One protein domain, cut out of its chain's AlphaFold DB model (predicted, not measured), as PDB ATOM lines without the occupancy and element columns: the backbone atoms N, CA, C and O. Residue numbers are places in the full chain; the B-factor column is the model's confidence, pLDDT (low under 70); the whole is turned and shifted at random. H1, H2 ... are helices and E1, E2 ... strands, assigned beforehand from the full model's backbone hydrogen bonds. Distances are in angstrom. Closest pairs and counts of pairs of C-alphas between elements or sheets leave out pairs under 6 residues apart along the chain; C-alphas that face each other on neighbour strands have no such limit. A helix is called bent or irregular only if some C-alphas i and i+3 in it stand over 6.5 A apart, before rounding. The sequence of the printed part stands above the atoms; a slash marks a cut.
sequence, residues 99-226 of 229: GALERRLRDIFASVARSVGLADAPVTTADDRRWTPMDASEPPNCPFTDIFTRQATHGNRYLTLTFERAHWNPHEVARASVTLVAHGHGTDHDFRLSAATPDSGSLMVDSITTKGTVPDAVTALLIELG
ATOM      1  N   GLY A  99      19.196 -10.646  54.022       75.38
ATOM      2  CA  GLY A  99      18.696 -12.008  54.215       75.38
ATOM      3  C   GLY A  99      17.294 -12.068  54.835       75.38
ATOM      4  O   GLY A  99      16.543 -13.001  54.557       75.38
ATOM      5  N   ALA A 100      16.911 -11.090  55.660       78.50
ATOM      6  CA  ALA A 100      15.553 -10.978  56.186       78.50
ATOM      7  C   ALA A 100      14.578 -10.483  55.108       78.50
ATOM      8  O   ALA A 100      13.513 -11.083  54.955       78.50
ATOM      9  N   LEU A 101      14.967  -9.477  54.314       81.44
ATOM     10  CA  LEU A 101      14.176  -9.018  53.166       81.44
ATOM     11  C   LEU A 101      13.939 -10.153  52.159       81.44
ATOM     12  O   LEU A 101      12.820 -10.347  51.689       81.44
ATOM     13  N   GLU A 102      14.970 -10.948  51.874       83.75
ATOM     14  CA  GLU A 102      14.854 -12.116  51.006       83.75
ATOM     15  C   GLU A 102      13.811 -13.118  51.503       83.75
ATOM     16  O   GLU A 102      12.948 -13.535  50.728       83.75
ATOM     17  N   ARG A 103      13.857 -13.488  52.789       86.12
ATOM     18  CA  ARG A 103      12.874 -14.413  53.372       86.12
ATOM     19  C   ARG A 103      11.458 -13.862  53.240       86.12
ATOM     20  O   ARG A 103      10.591 -14.552  52.718       86.12
ATOM     21  N   ARG A 104      11.254 -12.589  53.593       88.19
ATOM     22  CA  ARG A 104       9.950 -11.924  53.468       88.19
ATOM     23  C   ARG A 104       9.428 -11.938  52.032       88.19
ATOM     24  O   ARG A 104       8.272 -12.284  51.807       88.19
ATOM     25  N   LEU A 105      10.271 -11.613  51.050       90.38
ATOM     26  CA  LEU A 105       9.883 -11.614  49.636       90.38
ATOM     27  C   LEU A 105       9.567 -13.023  49.115       90.38
ATOM     28  O   LEU A 105       8.626 -13.193  48.336       90.38
ATOM     29  N   ARG A 106      10.299 -14.048  49.577       91.06
ATOM     30  CA  ARG A 106       9.978 -15.456  49.287       91.06
ATOM     31  C   ARG A 106       8.626 -15.864  49.884       91.06
ATOM     32  O   ARG A 106       7.877 -16.562  49.197       91.06
ATOM     33  N   ASP A 107       8.314 -15.409  51.097       92.50
ATOM     34  CA  ASP A 107       7.070 -15.726  51.809       92.50
ATOM     35  C   ASP A 107       5.845 -15.093  51.133       92.50
ATOM     36  O   ASP A 107       4.824 -15.755  50.940       92.50
ATOM     37  N   ILE A 108       5.948 -13.831  50.696       92.44
ATOM     38  CA  ILE A 108       4.825 -13.144  50.041       92.44
ATOM     39  C   ILE A 108       4.642 -13.530  48.567       92.44
ATOM     40  O   ILE A 108       3.607 -13.199  47.989       92.44
ATOM     41  N   PHE A 109       5.593 -14.246  47.949       94.06
ATOM     42  CA  PHE A 109       5.592 -14.540  46.507       94.06
ATOM     43  C   PHE A 109       4.267 -15.141  46.019       94.06
ATOM     44  O   PHE A 109       3.714 -14.690  45.021       94.06
ATOM     45  N   ALA A 110       3.719 -16.127  46.736       93.06
ATOM     46  CA  ALA A 110       2.455 -16.766  46.359       93.06
ATOM     47  C   ALA A 110       1.254 -15.811  46.478       93.06
ATOM     48  O   ALA A 110       0.329 -15.864  45.666       93.06
ATOM     49  N   SER A 111       1.271 -14.915  47.469       91.62
ATOM     50  CA  SER A 111       0.241 -13.887  47.617       91.62
ATOM     51  C   SER A 111       0.299 -12.889  46.465       91.62
ATOM     52  O   SER A 111      -0.727 -12.594  45.860       91.62
ATOM     53  N   VAL A 112       1.503 -12.423  46.121       91.00
ATOM     54  CA  VAL A 112       1.726 -11.512  44.991       91.00
ATOM     55  C   VAL A 112       1.306 -12.170  43.681       91.00
ATOM     56  O   VAL A 112       0.580 -11.552  42.909       91.00
ATOM     57  N   ALA A 113       1.682 -13.436  43.463       91.75
ATOM     58  CA  ALA A 113       1.278 -14.213  42.293       91.75
ATOM     59  C   ALA A 113      -0.246 -14.243  42.149       91.75
ATOM     60  O   ALA A 113      -0.766 -13.977  41.070       91.75
ATOM     61  N   ARG A 114      -0.984 -14.478  43.242       90.12
ATOM     62  CA  ARG A 114      -2.452 -14.431  43.227       90.12
ATOM     63  C   ARG A 114      -2.980 -13.051  42.834       90.12
ATOM     64  O   ARG A 114      -3.846 -12.981  41.967       90.12
ATOM     65  N   SER A 115      -2.439 -11.981  43.414       86.50
ATOM     66  CA  SER A 115      -2.856 -10.603  43.116       86.50
ATOM     67  C   SER A 115      -2.646 -10.214  41.651       86.50
ATOM     68  O   SER A 115      -3.461  -9.488  41.100       86.50
ATOM     69  N   VAL A 116      -1.606 -10.734  40.990       87.56
ATOM     70  CA  VAL A 116      -1.335 -10.457  39.563       87.56
ATOM     71  C   VAL A 116      -1.988 -11.479  38.615       87.56
ATOM     72  O   VAL A 116      -1.728 -11.490  37.411       87.56
ATOM     73  N   GLY A 117      -2.851 -12.359  39.137       89.06
ATOM     74  CA  GLY A 117      -3.578 -13.362  38.354       89.06
ATOM     75  C   GLY A 117      -2.734 -14.564  37.911       89.06
ATOM     76  O   GLY A 117      -3.029 -15.177  36.888       89.06
ATOM     77  N   LEU A 118      -1.687 -14.896  38.661       91.69
ATOM     78  CA  LEU A 118      -0.777 -16.031  38.462       91.69
ATOM     79  C   LEU A 118      -0.936 -17.109  39.550       91.69
ATOM     80  O   LEU A 118      -0.001 -17.860  39.805       91.69
ATOM     81  N   ALA A 119      -2.099 -17.189  40.206       90.31
ATOM     82  CA  ALA A 119      -2.344 -18.136  41.303       90.31
ATOM     83  C   ALA A 119      -2.081 -19.600  40.908       90.31
ATOM     84  O   ALA A 119      -1.485 -20.343  41.684       90.31
ATOM     85  N   ASP A 120      -2.487 -19.972  39.693       91.38
ATOM     86  CA  ASP A 120      -2.379 -21.335  39.157       91.38
ATOM     87  C   ASP A 120      -1.211 -21.494  38.170       91.38
ATOM     88  O   ASP A 120      -1.060 -22.534  37.528       91.38
ATOM     89  N   ALA A 121      -0.390 -20.452  38.001       91.94
ATOM     90  CA  ALA A 121       0.743 -20.504  37.092       91.94
ATOM     91  C   ALA A 121       1.837 -21.424  37.663       91.94
ATOM     92  O   ALA A 121       2.150 -21.336  38.855       91.94
ATOM     93  N   PRO A 122       2.469 -22.277  36.834       93.38
ATOM     94  CA  PRO A 122       3.592 -23.081  37.288       93.38
ATOM     95  C   PRO A 122       4.729 -22.163  37.743       93.38
ATOM     96  O   PRO A 122       5.074 -21.188  37.069       93.38
ATOM     97  N   VAL A 123       5.307 -22.491  38.895       95.88
ATOM     98  CA  VAL A 123       6.434 -21.755  39.467       95.88
ATOM     99  C   VAL A 123       7.719 -22.504  39.153       95.88
ATOM    100  O   VAL A 123       7.866 -23.667  39.522       95.88
ATOM    101  N   THR A 124       8.660 -21.826  38.509       96.00
ATOM    102  CA  THR A 124      10.013 -22.324  38.274       96.00
ATOM    103  C   THR A 124      10.994 -21.647  39.222       96.00
ATOM    104  O   THR A 124      10.824 -20.488  39.611       96.00
ATOM    105  N   THR A 125      12.027 -22.385  39.618       95.56
ATOM    106  CA  THR A 125      13.153 -21.873  40.404       95.56
ATOM    107  C   THR A 125      14.454 -22.257  39.722       95.56
ATOM    108  O   THR A 125      14.571 -23.375  39.220       95.56
ATOM    109  N   ALA A 126      15.416 -21.344  39.712       94.50
ATOM    110  CA  ALA A 126      16.745 -21.563  39.170       94.50
ATOM    111  C   ALA A 126      17.797 -20.953  40.098       94.50
ATOM    112  O   ALA A 126      17.595 -19.858  40.622       94.50
ATOM    113  N   ASP A 127      18.913 -21.656  40.239       95.00
ATOM    114  CA  ASP A 127      20.106 -21.230  40.961       95.00
ATOM    115  C   ASP A 127      21.286 -21.274  39.986       95.00
ATOM    116  O   ASP A 127      21.495 -22.280  39.306       95.00
ATOM    117  N   ASP A 128      22.039 -20.184  39.901       94.25
ATOM    118  CA  ASP A 128      23.218 -20.051  39.047       94.25
ATOM    119  C   ASP A 128      24.369 -19.439  39.852       94.25
ATOM    120  O   ASP A 128      24.159 -18.523  40.645       94.25
ATOM    121  N   ARG A 129      25.592 -19.931  39.635       94.19
ATOM    122  CA  ARG A 129      26.814 -19.353  40.207       94.19
ATOM    123  C   ARG A 129      27.760 -18.974  39.085       94.19
ATOM    124  O   ARG A 129      28.257 -19.834  38.359       94.19
ATOM    125  N   ARG A 130      28.087 -17.688  39.006       93.19
ATOM    126  CA  ARG A 130      28.999 -17.136  38.001       93.19
ATOM    127  C   ARG A 130      30.302 -16.708  38.636       93.19
ATOM    128  O   ARG A 130      30.339 -15.743  39.390       93.19
ATOM    129  N   TRP A 131      31.373 -17.411  38.305       91.31
ATOM    130  CA  TRP A 131      32.719 -17.052  38.735       91.31
ATOM    131  C   TRP A 131      33.278 -15.918  37.876       91.31
ATOM    132  O   TRP A 131      33.058 -15.877  36.668       91.31
ATOM    133  N   THR A 132      34.025 -15.013  38.499       89.56
ATOM    134  CA  THR A 132      34.756 -13.920  37.846       89.56
ATOM    135  C   THR A 132      36.235 -14.032  38.226       89.56
ATOM    136  O   THR A 132      36.675 -13.379  39.171       89.56
ATOM    137  N   PRO A 133      37.007 -14.896  37.538       87.62
ATOM    138  CA  PRO A 133      38.445 -15.016  37.759       87.62
ATOM    139  C   PRO A 133      39.146 -13.662  37.607       87.62
ATOM    140  O   PRO A 133      38.942 -12.959  36.618       87.62
ATOM    141  N   MET A 134      39.983 -13.309  38.580       82.81
ATOM    142  CA  MET A 134      40.799 -12.093  38.592       82.81
ATOM    143  C   MET A 134      42.189 -12.434  39.128       82.81
ATOM    144  O   MET A 134      42.313 -13.290  40.000       82.81
ATOM    145  N   ASP A 135      43.233 -11.794  38.597       83.19
ATOM    146  CA  ASP A 135      44.615 -11.910  39.093       83.19
ATOM    147  C   ASP A 135      45.105 -13.361  39.282       83.19
ATOM    148  O   ASP A 135      45.662 -13.721  40.315       83.19
ATOM    149  N   ALA A 136      44.864 -14.216  38.278       81.50
ATOM    150  CA  ALA A 136      45.181 -15.654  38.280       81.50
ATOM    151  C   ALA A 136      44.454 -16.501  39.348       81.50
ATOM    152  O   ALA A 136      44.744 -17.687  39.498       81.50
ATOM    153  N   SER A 137      43.479 -15.927  40.054       81.56
ATOM    154  CA  SER A 137      42.613 -16.670  40.965       81.56
ATOM    155  C   SER A 137      41.546 -17.423  40.175       81.56
ATOM    156  O   SER A 137      40.734 -16.820  39.470       81.56
ATOM    157  N   GLU A 138      41.532 -18.746  40.310       87.44
ATOM    158  CA  GLU A 138      40.560 -19.640  39.675       87.44
ATOM    159  C   GLU A 138      39.490 -20.110  40.673       87.44
ATOM    160  O   GLU A 138      39.723 -20.087  41.888       87.44
ATOM    161  N   PRO A 139      38.319 -20.572  40.195       86.19
ATOM    162  CA  PRO A 139      37.333 -21.216  41.054       86.19
ATOM    163  C   PRO A 139      37.959 -22.362  41.870       86.19
ATOM    164  O   PRO A 139      38.730 -23.146  41.319       86.19
ATOM    165  N   PRO A 140      37.629 -22.510  43.166       84.62
ATOM    166  CA  PRO A 140      36.614 -21.772  43.922       84.62
ATOM    167  C   PRO A 140      37.146 -20.521  44.652       84.62
ATOM    168  O   PRO A 140      36.450 -19.962  45.496       84.62
ATOM    169  N   ASN A 141      38.379 -20.098  44.365       83.44
ATOM    170  CA  ASN A 141      39.112 -19.077  45.116       83.44
ATOM    171  C   ASN A 141      39.096 -17.703  44.430       83.44
ATOM    172  O   ASN A 141      40.025 -16.921  44.600       83.44
ATOM    173  N   CYS A 142      38.067 -17.409  43.638       87.00
ATOM    174  CA  CYS A 142      37.897 -16.118  42.981       87.00
ATOM    175  C   CYS A 142      36.508 -15.532  43.259       87.00
ATOM    176  O   CYS A 142      35.619 -16.263  43.713       87.00
ATOM    177  N   PRO A 143      36.303 -14.230  42.994       91.00
ATOM    178  CA  PRO A 143      34.998 -13.606  43.137       91.00
ATOM    179  C   PRO A 143      33.916 -14.353  42.360       91.00
ATOM    180  O   PRO A 143      34.154 -14.887  41.272       91.00
ATOM    181  N   PHE A 144      32.703 -14.384  42.900       91.19
ATOM    182  CA  PHE A 144      31.568 -15.014  42.232       91.19
ATOM    183  C   PHE A 144      30.260 -14.300  42.529       91.19
ATOM    184  O   PHE A 144      30.139 -13.564  43.502       91.19
ATOM    185  N   THR A 145      29.271 -14.524  41.673       93.81
ATOM    186  CA  THR A 145      27.899 -14.068  41.881       93.81
ATOM    187  C   THR A 145      26.970 -15.268  41.951       93.81
ATOM    188  O   THR A 145      26.896 -16.032  40.990       93.81
ATOM    189  N   ASP A 146      26.258 -15.411  43.064       93.00
ATOM    190  CA  ASP A 146      25.127 -16.326  43.190       93.00
ATOM    191  C   ASP A 146      23.852 -15.613  42.751       93.00
ATOM    192  O   ASP A 146      23.555 -14.512  43.215       93.00
ATOM    193  N   ILE A 147      23.101 -16.246  41.855       93.94
ATOM    194  CA  ILE A 147      21.848 -15.740  41.310       93.94
ATOM    195  C   ILE A 147      20.768 -16.782  41.572       93.94
ATOM    196  O   ILE A 147      20.795 -17.868  41.000       93.94
ATOM    197  N   PHE A 148      19.782 -16.434  42.393       94.69
ATOM    198  CA  PHE A 148      18.552 -17.209  42.528       94.69
ATOM    199  C   PHE A 148      17.435 -16.495  41.781       94.69
ATOM    200  O   PHE A 148      17.231 -15.296  41.961       94.69
ATOM    201  N   THR A 149      16.659 -17.233  40.996       95.12
ATOM    202  CA  THR A 149      15.449 -16.727  40.347       95.12
ATOM    203  C   THR A 149      14.264 -17.623  40.670       95.12
ATOM    204  O   THR A 149      14.346 -18.841  40.552       95.12
ATOM    205  N   ARG A 150      13.134 -17.018  41.037       97.19
ATOM    206  CA  ARG A 150      11.827 -17.672  41.142       97.19
ATOM    207  C   ARG A 150      10.843 -16.960  40.237       97.19
ATOM    208  O   ARG A 150      10.673 -15.749  40.355       97.19
ATOM    209  N   GLN A 151      10.192 -17.704  39.354       96.25
ATOM    210  CA  GLN A 151       9.366 -17.129  38.305       96.25
ATOM    211  C   GLN A 151       8.030 -17.863  38.175       96.25
ATOM    212  O   GLN A 151       7.974 -19.086  38.239       96.25
ATOM    213  N   ALA A 152       6.952 -17.110  37.976       95.88
ATOM    214  CA  ALA A 152       5.644 -17.615  37.574       95.88
ATOM    215  C   ALA A 152       5.234 -16.910  36.278       95.88
ATOM    216  O   ALA A 152       5.377 -15.692  36.176       95.88
ATOM    217  N   THR A 153       4.749 -17.653  35.282       92.44
ATOM    218  CA  THR A 153       4.336 -17.088  33.983       92.44
ATOM    219  C   THR A 153       3.045 -17.724  33.492       92.44
ATOM    220  O   THR A 153       2.845 -18.928  33.632       92.44
ATOM    221  N   HIS A 154       2.159 -16.915  32.907       90.88
ATOM    222  CA  HIS A 154       0.962 -17.407  32.226       90.88
ATOM    223  C   HIS A 154       0.482 -16.406  31.163       90.88
ATOM    224  O   HIS A 154      -0.069 -15.342  31.475       90.88
ATOM    225  N   GLY A 155       0.682 -16.753  29.887       87.25
ATOM    226  CA  GLY A 155       0.475 -15.827  28.770       87.25
ATOM    227  C   GLY A 155       1.447 -14.648  28.860       87.25
ATOM    228  O   GLY A 155       2.637 -14.852  29.076       87.25
ATOM    229  N   ASN A 156       0.939 -13.417  28.756       85.88
ATOM    230  CA  ASN A 156       1.757 -12.209  28.923       85.88
ATOM    231  C   ASN A 156       2.063 -11.852  30.385       85.88
ATOM    232  O   ASN A 156       2.865 -10.958  30.616       85.88
ATOM    233  N   ARG A 157       1.450 -12.512  31.371       88.19
ATOM    234  CA  ARG A 157       1.654 -12.186  32.787       88.19
ATOM    235  C   ARG A 157       2.886 -12.884  33.325       88.19
ATOM    236  O   ARG A 157       3.085 -14.074  33.060       88.19
ATOM    237  N   TYR A 158       3.656 -12.174  34.139       92.19
ATOM    238  CA  TYR A 158       4.799 -12.762  34.819       92.19
ATOM    239  C   TYR A 158       5.041 -12.139  36.188       92.19
ATOM    240  O   TYR A 158       4.730 -10.977  36.438       92.19
ATOM    241  N   LEU A 159       5.609 -12.945  37.075       94.44
ATOM    242  CA  LEU A 159       6.149 -12.529  38.356       94.44
ATOM    243  C   LEU A 159       7.533 -13.144  38.480       94.44
ATOM    244  O   LEU A 159       7.656 -14.367  38.442       94.44
ATOM    245  N   THR A 160       8.548 -12.309  38.648       95.25
ATOM    246  CA  THR A 160       9.942 -12.727  38.771       95.25
ATOM    247  C   THR A 160      10.529 -12.143  40.042       95.25
ATOM    248  O   THR A 160      10.512 -10.932  40.244       95.25
ATOM    249  N   LEU A 161      11.063 -13.009  40.893       95.38
ATOM    250  CA  LEU A 161      11.851 -12.655  42.063       95.38
ATOM    251  C   LEU A 161      13.287 -13.113  41.822       95.38
ATOM    252  O   LEU A 161      13.528 -14.310  41.674       95.38
ATOM    253  N   THR A 162      14.221 -12.173  41.804       94.31
ATOM    254  CA  THR A 162      15.647 -12.424  41.595       94.31
ATOM    255  C   THR A 162      16.435 -11.944  42.804       94.31
ATOM    256  O   THR A 162      16.266 -10.805  43.240       94.31
ATOM    257  N   PHE A 163      17.308 -12.800  43.322       92.38
ATOM    258  CA  PHE A 163      18.339 -12.441  44.289       92.38
ATOM    259  C   PHE A 163      19.692 -12.563  43.615       92.38
ATOM    260  O   PHE A 163      19.971 -13.595  43.011       92.38
ATOM    261  N   GLU A 164      20.532 -11.547  43.759       91.81
ATOM    262  CA  GLU A 164      21.929 -11.615  43.349       91.81
ATOM    263  C   GLU A 164      22.820 -11.318  44.549       91.81
ATOM    264  O   GLU A 164      22.607 -10.345  45.276       91.81
ATOM    265  N   ARG A 165      23.841 -12.146  44.760       89.31
ATOM    266  CA  ARG A 165      24.871 -11.933  45.777       89.31
ATOM    267  C   ARG A 165      26.229 -12.025  45.122       89.31
ATOM    268  O   ARG A 165      26.623 -13.097  44.683       89.31
ATOM    269  N   ALA A 166      26.921 -10.900  45.040       89.06
ATOM    270  CA  ALA A 166      28.312 -10.843  44.633       89.06
ATOM    271  C   ALA A 166      29.203 -11.040  45.861       89.06
ATOM    272  O   ALA A 166      29.005 -10.405  46.898       89.06
ATOM    273  N   HIS A 167      30.191 -11.907  45.718       86.62
ATOM    274  CA  HIS A 167      31.116 -12.331  46.751       86.62
ATOM    275  C   HIS A 167      32.544 -12.009  46.326       86.62
ATOM    276  O   HIS A 167      32.929 -12.322  45.198       86.62
ATOM    277  N   TRP A 168      33.340 -11.447  47.238       82.56
ATOM    278  CA  TRP A 168      34.794 -11.375  47.057       82.56
ATOM    279  C   TRP A 168      35.425 -12.758  47.242       82.56
ATOM    280  O   TRP A 168      36.342 -13.137  46.519       82.56
ATOM    281  N   ASN A 169      34.895 -13.527  48.195       79.12
ATOM    282  CA  ASN A 169      35.289 -14.893  48.526       79.12
ATOM    283  C   ASN A 169      34.102 -15.619  49.209       79.12
ATOM    284  O   ASN A 169      33.090 -14.977  49.508       79.12
ATOM    285  N   PRO A 170      34.184 -16.934  49.499       74.19
ATOM    286  CA  PRO A 170      33.072 -17.691  50.091       74.19
ATOM    287  C   PRO A 170      32.519 -17.164  51.426       74.19
ATOM    288  O   PRO A 170      31.438 -17.585  51.837       74.19
ATOM    289  N   HIS A 171      33.239 -16.273  52.110       74.94
ATOM    290  CA  HIS A 171      32.879 -15.744  53.423       74.94
ATOM    291  C   HIS A 171      32.502 -14.260  53.402       74.94
ATOM    292  O   HIS A 171      32.002 -13.752  54.402       74.94
ATOM    293  N   GLU A 172      32.708 -13.571  52.279       75.81
ATOM    294  CA  GLU A 172      32.584 -12.121  52.188       75.81
ATOM    295  C   GLU A 172      31.680 -11.717  51.022       75.81
ATOM    296  O   GLU A 172      31.973 -11.982  49.853       75.81
ATOM    297  N   VAL A 173      30.563 -11.071  51.359       78.25
ATOM    298  CA  VAL A 173      29.598 -10.528  50.398       78.25
ATOM    299  C   VAL A 173      30.000  -9.092  50.080       78.25
ATOM    300  O   VAL A 173      30.003  -8.249  50.968       78.25
ATOM    301  N   ALA A 174      30.297  -8.823  48.812       79.56
ATOM    302  CA  ALA A 174      30.575  -7.481  48.301       79.56
ATOM    303  C   ALA A 174      29.275  -6.689  48.100       79.56
ATOM    304  O   ALA A 174      29.134  -5.528  48.460       79.56
ATOM    305  N   ARG A 175      28.272  -7.340  47.509       84.00
ATOM    306  CA  ARG A 175      26.999  -6.703  47.179       84.00
ATOM    307  C   ARG A 175      25.902  -7.738  47.212       84.00
ATOM    308  O   ARG A 175      26.058  -8.820  46.654       84.00
ATOM    309  N   ALA A 176      24.758  -7.375  47.763       83.00
ATOM    310  CA  ALA A 176      23.549  -8.156  47.605       83.00
ATOM    311  C   ALA A 176      22.448  -7.265  47.045       83.00
ATOM    312  O   ALA A 176      22.319  -6.106  47.443       83.00
ATOM    313  N   SER A 177      21.672  -7.800  46.111       85.19
ATOM    314  CA  SER A 177      20.500  -7.139  45.565       85.19
ATOM    315  C   SER A 177      19.325  -8.101  45.486       85.19
ATOM    316  O   SER A 177      19.469  -9.317  45.336       85.19
ATOM    317  N   VAL A 178      18.134  -7.533  45.594       87.50
ATOM    318  CA  VAL A 178      16.887  -8.224  45.309       87.50
ATOM    319  C   VAL A 178      16.078  -7.406  44.328       87.50
ATOM    320  O   VAL A 178      16.001  -6.184  44.440       87.50
ATOM    321  N   THR A 179      15.465  -8.091  43.371       87.88
ATOM    322  CA  THR A 179      14.494  -7.503  42.459       87.88
ATOM    323  C   THR A 179      13.229  -8.354  42.423       87.88
ATOM    324  O   THR A 179      13.292  -9.546  42.137       87.88
ATOM    325  N   LEU A 180      12.076  -7.739  42.679       89.75
ATOM    326  CA  LEU A 180      10.756  -8.324  42.445       89.75
ATOM    327  C   LEU A 180      10.086  -7.547  41.311       89.75
ATOM    328  O   LEU A 180       9.868  -6.346  41.446       89.75
ATOM    329  N   VAL A 181       9.771  -8.222  40.208       88.75
ATOM    330  CA  VAL A 181       9.074  -7.652  39.048       88.75
ATOM    331  C   VAL A 181       7.765  -8.385  38.844       88.75
ATOM    332  O   VAL A 181       7.770  -9.610  38.733       88.75
ATOM    333  N   ALA A 182       6.667  -7.651  38.730       87.62
ATOM    334  CA  ALA A 182       5.391  -8.201  38.306       87.62
ATOM    335  C   ALA A 182       4.841  -7.447  37.100       87.62
ATOM    336  O   ALA A 182       5.002  -6.230  36.999       87.62
ATOM    337  N   HIS A 183       4.174  -8.191  36.223       84.56
ATOM    338  CA  HIS A 183       3.399  -7.677  35.106       84.56
ATOM    339  C   HIS A 183       2.045  -8.389  35.071       84.56
ATOM    340  O   HIS A 183       1.972  -9.614  34.891       84.56
ATOM    341  N   GLY A 184       0.985  -7.618  35.306       76.69
ATOM    342  CA  GLY A 184      -0.392  -8.094  35.422       76.69
ATOM    343  C   GLY A 184      -1.185  -8.031  34.116       76.69
ATOM    344  O   GLY A 184      -0.644  -7.916  33.019       76.69
ATOM    345  N   HIS A 185      -2.510  -8.149  34.223       65.56
ATOM    346  CA  HIS A 185      -3.411  -7.952  33.088       65.56
ATOM    347  C   HIS A 185      -3.684  -6.450  32.897       65.56
ATOM    348  O   HIS A 185      -4.399  -5.854  33.694       65.56
ATOM    349  N   GLY A 186      -3.130  -5.838  31.846       60.12
ATOM    350  CA  GLY A 186      -3.170  -4.378  31.671       60.12
ATOM    351  C   GLY A 186      -2.164  -3.653  32.577       60.12
ATOM    352  O   GLY A 186      -1.282  -4.281  33.148       60.12
ATOM    353  N   THR A 187      -2.277  -2.327  32.719       52.66
ATOM    354  CA  THR A 187      -1.379  -1.520  33.575       52.66
ATOM    355  C   THR A 187      -1.736  -1.576  35.061       52.66
ATOM    356  O   THR A 187      -1.261  -0.740  35.817       52.66
ATOM    357  N   ASP A 188      -2.610  -2.484  35.494       57.59
ATOM    358  CA  ASP A 188      -3.125  -2.467  36.867       57.59
ATOM    359  C   ASP A 188      -2.122  -3.014  37.882       57.59
ATOM    360  O   ASP A 188      -2.219  -2.657  39.052       57.59
ATOM    361  N   HIS A 189      -1.132  -3.807  37.455       61.94
ATOM    362  CA  HIS A 189      -0.125  -4.394  38.347       61.94
ATOM    363  C   HIS A 189       1.254  -4.522  37.684       61.94
ATOM    364  O   HIS A 189       1.837  -5.608  37.673       61.94
ATOM    365  N   ASP A 190       1.781  -3.425  37.139       71.69
ATOM    366  CA  ASP A 190       3.189  -3.364  36.747       71.69
ATOM    367  C   ASP A 190       3.985  -2.754  37.895       71.69
ATOM    368  O   ASP A 190       3.850  -1.569  38.201       71.69
ATOM    369  N   PHE A 191       4.827  -3.540  38.559       77.12
ATOM    370  CA  PHE A 191       5.717  -2.981  39.571       77.12
ATOM    371  C   PHE A 191       7.078  -3.656  39.587       77.12
ATOM    372  O   PHE A 191       7.234  -4.829  39.246       77.12
ATOM    373  N   ARG A 192       8.066  -2.879  40.016       77.81
ATOM    374  CA  ARG A 192       9.432  -3.295  40.276       77.81
ATOM    375  C   ARG A 192       9.840  -2.778  41.646       77.81
ATOM    376  O   ARG A 192       9.825  -1.575  41.884       77.81
ATOM    377  N   LEU A 193      10.229  -3.692  42.521       78.06
ATOM    378  CA  LEU A 193      10.905  -3.388  43.775       78.06
ATOM    379  C   LEU A 193      12.360  -3.820  43.632       78.06
ATOM    380  O   LEU A 193      12.610  -4.997  43.379       78.06
ATOM    381  N   SER A 194      13.298  -2.894  43.804       76.81
ATOM    382  CA  SER A 194      14.730  -3.178  43.811       76.81
ATOM    383  C   SER A 194      15.367  -2.640  45.091       76.81
ATOM    384  O   SER A 194      15.200  -1.474  45.442       76.81
ATOM    385  N   ALA A 195      16.106  -3.493  45.795       73.88
ATOM    386  CA  ALA A 195      16.873  -3.114  46.978       73.88
ATOM    387  C   ALA A 195      18.288  -3.677  46.890       73.88
ATOM    388  O   ALA A 195      18.479  -4.778  46.367       73.88
ATOM    389  N   ALA A 196      19.265  -2.930  47.398       73.62
ATOM    390  CA  ALA A 196      20.662  -3.323  47.402       73.62
ATOM    391  C   ALA A 196      21.371  -2.874  48.686       73.62
ATOM    392  O   ALA A 196      21.079  -1.820  49.250       73.62
ATOM    393  N   THR A 197      22.328  -3.671  49.148       68.88
ATOM    394  CA  THR A 197      23.280  -3.264  50.190       68.88
ATOM    395  C   THR A 197      24.601  -2.876  49.518       68.88
ATOM    396  O   THR A 197      25.220  -3.754  48.903       68.88
ATOM    397  N   PRO A 198      25.054  -1.610  49.592       60.19
ATOM    398  CA  PRO A 198      26.450  -1.280  49.311       60.19
ATOM    399  C   PRO A 198      27.377  -1.840  50.405       60.19
ATOM    400  O   PRO A 198      26.904  -2.234  51.475       60.19
ATOM    401  N   ASP A 199      28.692  -1.822  50.147       51.88
ATOM    402  CA  ASP A 199      29.785  -2.349  50.995       51.88
ATOM    403  C   ASP A 199      29.725  -1.944  52.495       51.88
ATOM    404  O   ASP A 199      30.411  -2.527  53.329       51.88
ATOM    405  N   SER A 200      28.906  -0.954  52.876       43.19
ATOM    406  CA  SER A 200      28.751  -0.433  54.245       43.19
ATOM    407  C   SER A 200      27.705  -1.151  55.118       43.19
ATOM    408  O   SER A 200      27.426  -0.701  56.231       43.19
ATOM    409  N   GLY A 201      27.114  -2.256  54.651       49.91
ATOM    410  CA  GLY A 201      26.283  -3.149  55.475       49.91
ATOM    411  C   GLY A 201      24.874  -2.641  55.811       49.91
ATOM    412  O   GLY A 201      24.153  -3.298  56.555       49.91
ATOM    413  N   SER A 202      24.450  -1.499  55.263       54.06
ATOM    414  CA  SER A 202      23.077  -0.998  55.415       54.06
ATOM    415  C   SER A 202      22.269  -1.252  54.145       54.06
ATOM    416  O   SER A 202      22.686  -0.872  53.052       54.06
ATOM    417  N   LEU A 203      21.107  -1.896  54.275       58.31
ATOM    418  CA  LEU A 203      20.169  -2.092  53.170       58.31
ATOM    419  C   LEU A 203      19.573  -0.755  52.745       58.31
ATOM    420  O   LEU A 203      18.953  -0.066  53.552       58.31
ATOM    421  N   MET A 204      19.708  -0.429  51.464       58.56
ATOM    422  CA  MET A 204      18.995   0.681  50.853       58.56
ATOM    423  C   MET A 204      18.023   0.120  49.818       58.56
ATOM    424  O   MET A 204      18.418  -0.605  48.900       58.56
ATOM    425  N   VAL A 205      16.728   0.418  49.963       59.56
ATOM    426  CA  VAL A 205      15.811   0.255  48.828       59.56
ATOM    427  C   VAL A 205      16.257   1.257  47.774       59.56
ATOM    428  O   VAL A 205      16.237   2.464  47.996       59.56
ATOM    429  N   ASP A 206      16.732   0.719  46.659       59.09
ATOM    430  CA  ASP A 206      17.361   1.467  45.579       59.09
ATOM    431  C   ASP A 206      16.290   2.139  44.716       59.09
ATOM    432  O   ASP A 206      16.390   3.309  44.361       59.09
ATOM    433  N   SER A 207      15.201   1.418  44.431       58.47
ATOM    434  CA  SER A 207      14.052   1.966  43.714       58.47
ATOM    435  C   SER A 207      12.776   1.158  43.947       58.47
ATOM    436  O   SER A 207      12.786  -0.070  44.054       58.47
ATOM    437  N   ILE A 208      11.647   1.867  43.961       60.81
ATOM    438  CA  ILE A 208      10.313   1.289  43.800       60.81
ATOM    439  C   ILE A 208       9.688   1.979  42.591       60.81
ATOM    440  O   ILE A 208       9.428   3.181  42.628       60.81
ATOM    441  N   THR A 209       9.463   1.234  41.513       61.09
ATOM    442  CA  THR A 209       8.810   1.742  40.303       61.09
ATOM    443  C   THR A 209       7.473   1.042  40.152       61.09
ATOM    444  O   THR A 209       7.412  -0.182  40.074       61.09
ATOM    445  N   THR A 210       6.392   1.811  40.082       60.59
ATOM    446  CA  THR A 210       5.033   1.280  39.958       60.59
ATOM    447  C   THR A 210       4.328   1.948  38.789       60.59
ATOM    448  O   THR A 210       4.361   3.170  38.639       60.59
ATOM    449  N   LYS A 211       3.655   1.148  37.977       56.38
ATOM    450  CA  LYS A 211       2.702   1.561  36.961       56.38
ATOM    451  C   LYS A 211       1.442   0.736  37.232       56.38
ATOM    452  O   LYS A 211       1.360  -0.425  36.859       56.38
ATOM    453  N   GLY A 212       0.522   1.321  37.995       63.50
ATOM    454  CA  GLY A 212      -0.651   0.626  38.529       63.50
ATOM    455  C   GLY A 212      -0.624   0.455  40.044       63.50
ATOM    456  O   GLY A 212       0.096   1.151  40.759       63.50
ATOM    457  N   THR A 213      -1.440  -0.478  40.519       69.44
ATOM    458  CA  THR A 213      -1.676  -0.772  41.931       69.44
ATOM    459  C   THR A 213      -0.645  -1.771  42.450       69.44
ATOM    460  O   THR A 213      -0.467  -2.860  41.894       69.44
ATOM    461  N   VAL A 214       0.015  -1.419  43.551       76.25
ATOM    462  CA  VAL A 214       0.932  -2.313  44.267       76.25
ATOM    463  C   VAL A 214       0.118  -3.361  45.032       76.25
ATOM    464  O   VAL A 214      -0.823  -2.983  45.727       76.25
ATOM    465  N   PRO A 215       0.446  -4.664  44.944       81.25
ATOM    466  CA  PRO A 215      -0.239  -5.688  45.727       81.25
ATOM    467  C   PRO A 215      -0.160  -5.423  47.234       81.25
ATOM    468  O   PRO A 215       0.917  -5.118  47.741       81.25
ATOM    469  N   ASP A 216      -1.254  -5.652  47.965       83.06
ATOM    470  CA  ASP A 216      -1.339  -5.396  49.414       83.06
ATOM    471  C   ASP A 216      -0.220  -6.062  50.219       83.06
ATOM    472  O   ASP A 216       0.288  -5.483  51.171       83.06
ATOM    473  N   ALA A 217       0.213  -7.260  49.818       82.75
ATOM    474  CA  ALA A 217       1.320  -7.957  50.472       82.75
ATOM    475  C   ALA A 217       2.663  -7.218  50.324       82.75
ATOM    476  O   ALA A 217       3.491  -7.253  51.231       82.75
ATOM    477  N   VAL A 218       2.875  -6.538  49.193       81.69
ATOM    478  CA  VAL A 218       4.047  -5.682  48.965       81.69
ATOM    479  C   VAL A 218       3.883  -4.373  49.729       81.69
ATOM    480  O   VAL A 218       4.823  -3.950  50.386       81.69
ATOM    481  N   THR A 219       2.694  -3.769  49.721       81.12
ATOM    482  CA  THR A 219       2.398  -2.558  50.504       81.12
ATOM    483  C   THR A 219       2.614  -2.789  52.001       81.12
ATOM    484  O   THR A 219       3.313  -2.013  52.642       81.12
ATOM    485  N   ALA A 220       2.095  -3.887  52.554       82.38
ATOM    486  CA  ALA A 220       2.267  -4.259  53.957       82.38
ATOM    487  C   ALA A 220       3.740  -4.481  54.313       82.38
ATOM    488  O   ALA A 220       4.189  -4.019  55.359       82.38
ATOM    489  N   LEU A 221       4.501  -5.128  53.420       82.81
ATOM    490  CA  LEU A 221       5.945  -5.249  53.574       82.81
ATOM    491  C   LEU A 221       6.595  -3.862  53.592       82.81
ATOM    492  O   LEU A 221       7.337  -3.560  54.511       82.81
ATOM    493  N   LEU A 222       6.287  -2.981  52.641       77.00
ATOM    494  CA  LEU A 222       6.850  -1.630  52.615       77.00
ATOM    495  C   LEU A 222       6.507  -0.820  53.874       77.00
ATOM    496  O   LEU A 222       7.376  -0.108  54.361       77.00
ATOM    497  N   ILE A 223       5.303  -0.966  54.436       77.69
ATOM    498  CA  ILE A 223       4.916  -0.350  55.717       77.69
ATOM    499  C   ILE A 223       5.735  -0.934  56.878       77.69
ATOM    500  O   ILE A 223       6.281  -0.173  57.673       77.69
ATOM    501  N   GLU A 224       5.883  -2.265  56.966       76.25
ATOM    502  CA  GLU A 224       6.726  -2.931  57.981       76.25
ATOM    503  C   GLU A 224       8.179  -2.444  57.909       76.25
ATOM    504  O   GLU A 224       8.822  -2.211  58.930       76.25
ATOM    505  N   LEU A 225       8.683  -2.258  56.689       70.88
ATOM    506  CA  LEU A 225      10.025  -1.763  56.413       70.88
ATOM    507  C   LEU A 225      10.149  -0.229  56.605       70.88
ATOM    508  O   LEU A 225      11.251   0.305  56.497       70.88
ATOM    509  N   GLY A 226       9.046   0.485  56.864       67.50
ATOM    510  CA  GLY A 226       8.995   1.938  57.066       67.50
ATOM    511  C   GLY A 226       8.998   2.796  55.791       67.50
ATOM    512  O   GLY A 226       9.116   4.014  55.884       67.50
TER     513      GLY A 226
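AT A GLANCE: This is residues 99 to 226 of the 229 residues of an uncharacterized protein of Actinobacteria bacterium HGW-Actinobacteria-4 (UniProt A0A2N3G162). One long, twisted sheet of six strands forms a wall, with helix H1 lying lengthwise over E3 and E4 on one face and the other face bare of named helices. The short helix H2 packs beside H1 and only grazes the sheet. The printed part has 128 residues with two named helices and six named strands, in the order H1 E1 E2 E3 E4 E5 E6 H2; the sheet runs E1 E2 E3 E4 E5 E6, antiparallel throughout, and the class is mixed, helices and strands. It is compact, with a radius of gyration of the C-alphas of 16.2 A, yet elongated in outline, spanning 50 by 32 by 21 A.

IN THESE COORDINATES: H1, residues 99 to 115, begins with C-alpha 99 at (18.696, -12.008, 54.215) and is 24.3 A long. It is irregular, with C-alphas 107 and 110 7.2 A apart, and has a kink of 44 degrees near residue 108. E1 is residues 123 to 131, 26.7 A; E2 is residues 144 to 154, 32.3 A. E3, the longest strand, is residues 157 to 169, 37.2 A, from C-alpha 157 at (1.654, -12.186, 32.787). E4 is residues 172 to 183, 34.1 A; E5 is residues 189 to 197, 26.3 A; E6 is residues 204 to 212, 23.2 A. H2, residues 216 to 224, ends with C-alpha 224 at (6.726, -2.931, 57.981).

HOW THE PARTS SIT: The six strands form a meander, each strand the antiparallel neighbour of the one before, and each successive pair is a hairpin. N 126 and O 149 of E1 and E2 are 2.8 A apart, within hydrogen-bond range, as are N 148 and O 163 of E2 and E3 at 2.9 A, N 162 and O 179 of E3 and E4 at 2.8 A, N 180 and O 193 of E4 and E5 at 2.9 A, and N 192 and O 209 of E5 and E6 at 2.8 A. E1 and E6 are the edge strands and are apart. H1 is on the sheet at a height of 9.4 A, over E3 and E4, and runs along the strands, at 7 degrees to E3 on the local plane. The closest C-alphas of H1 and E3 are those of Ala 113 and Leu 159, 6.5 A apart. H1 and H2 touch, at a shallow tilt of 27 degrees, opposite ways; their closest C-alphas, of Ile 108 and Ala 217, are 6.3 A apart. H2 only grazes the sheet, with its residues 218 to 222. Every O i to N i+4 pair is within hydrogen-bond range in H2, and 11 of 13 in H1.

THE WHOLE: The two C-alphas farthest apart, of Ala 136 and Asp 188, are 50.1 A apart. The printed part has no cut. The link from E1 to E2, residues 132 to 143, is long. The mean pLDDT of the printed part is 81.8; residues 185 to 189, 197 to 213 and 226 are under 70.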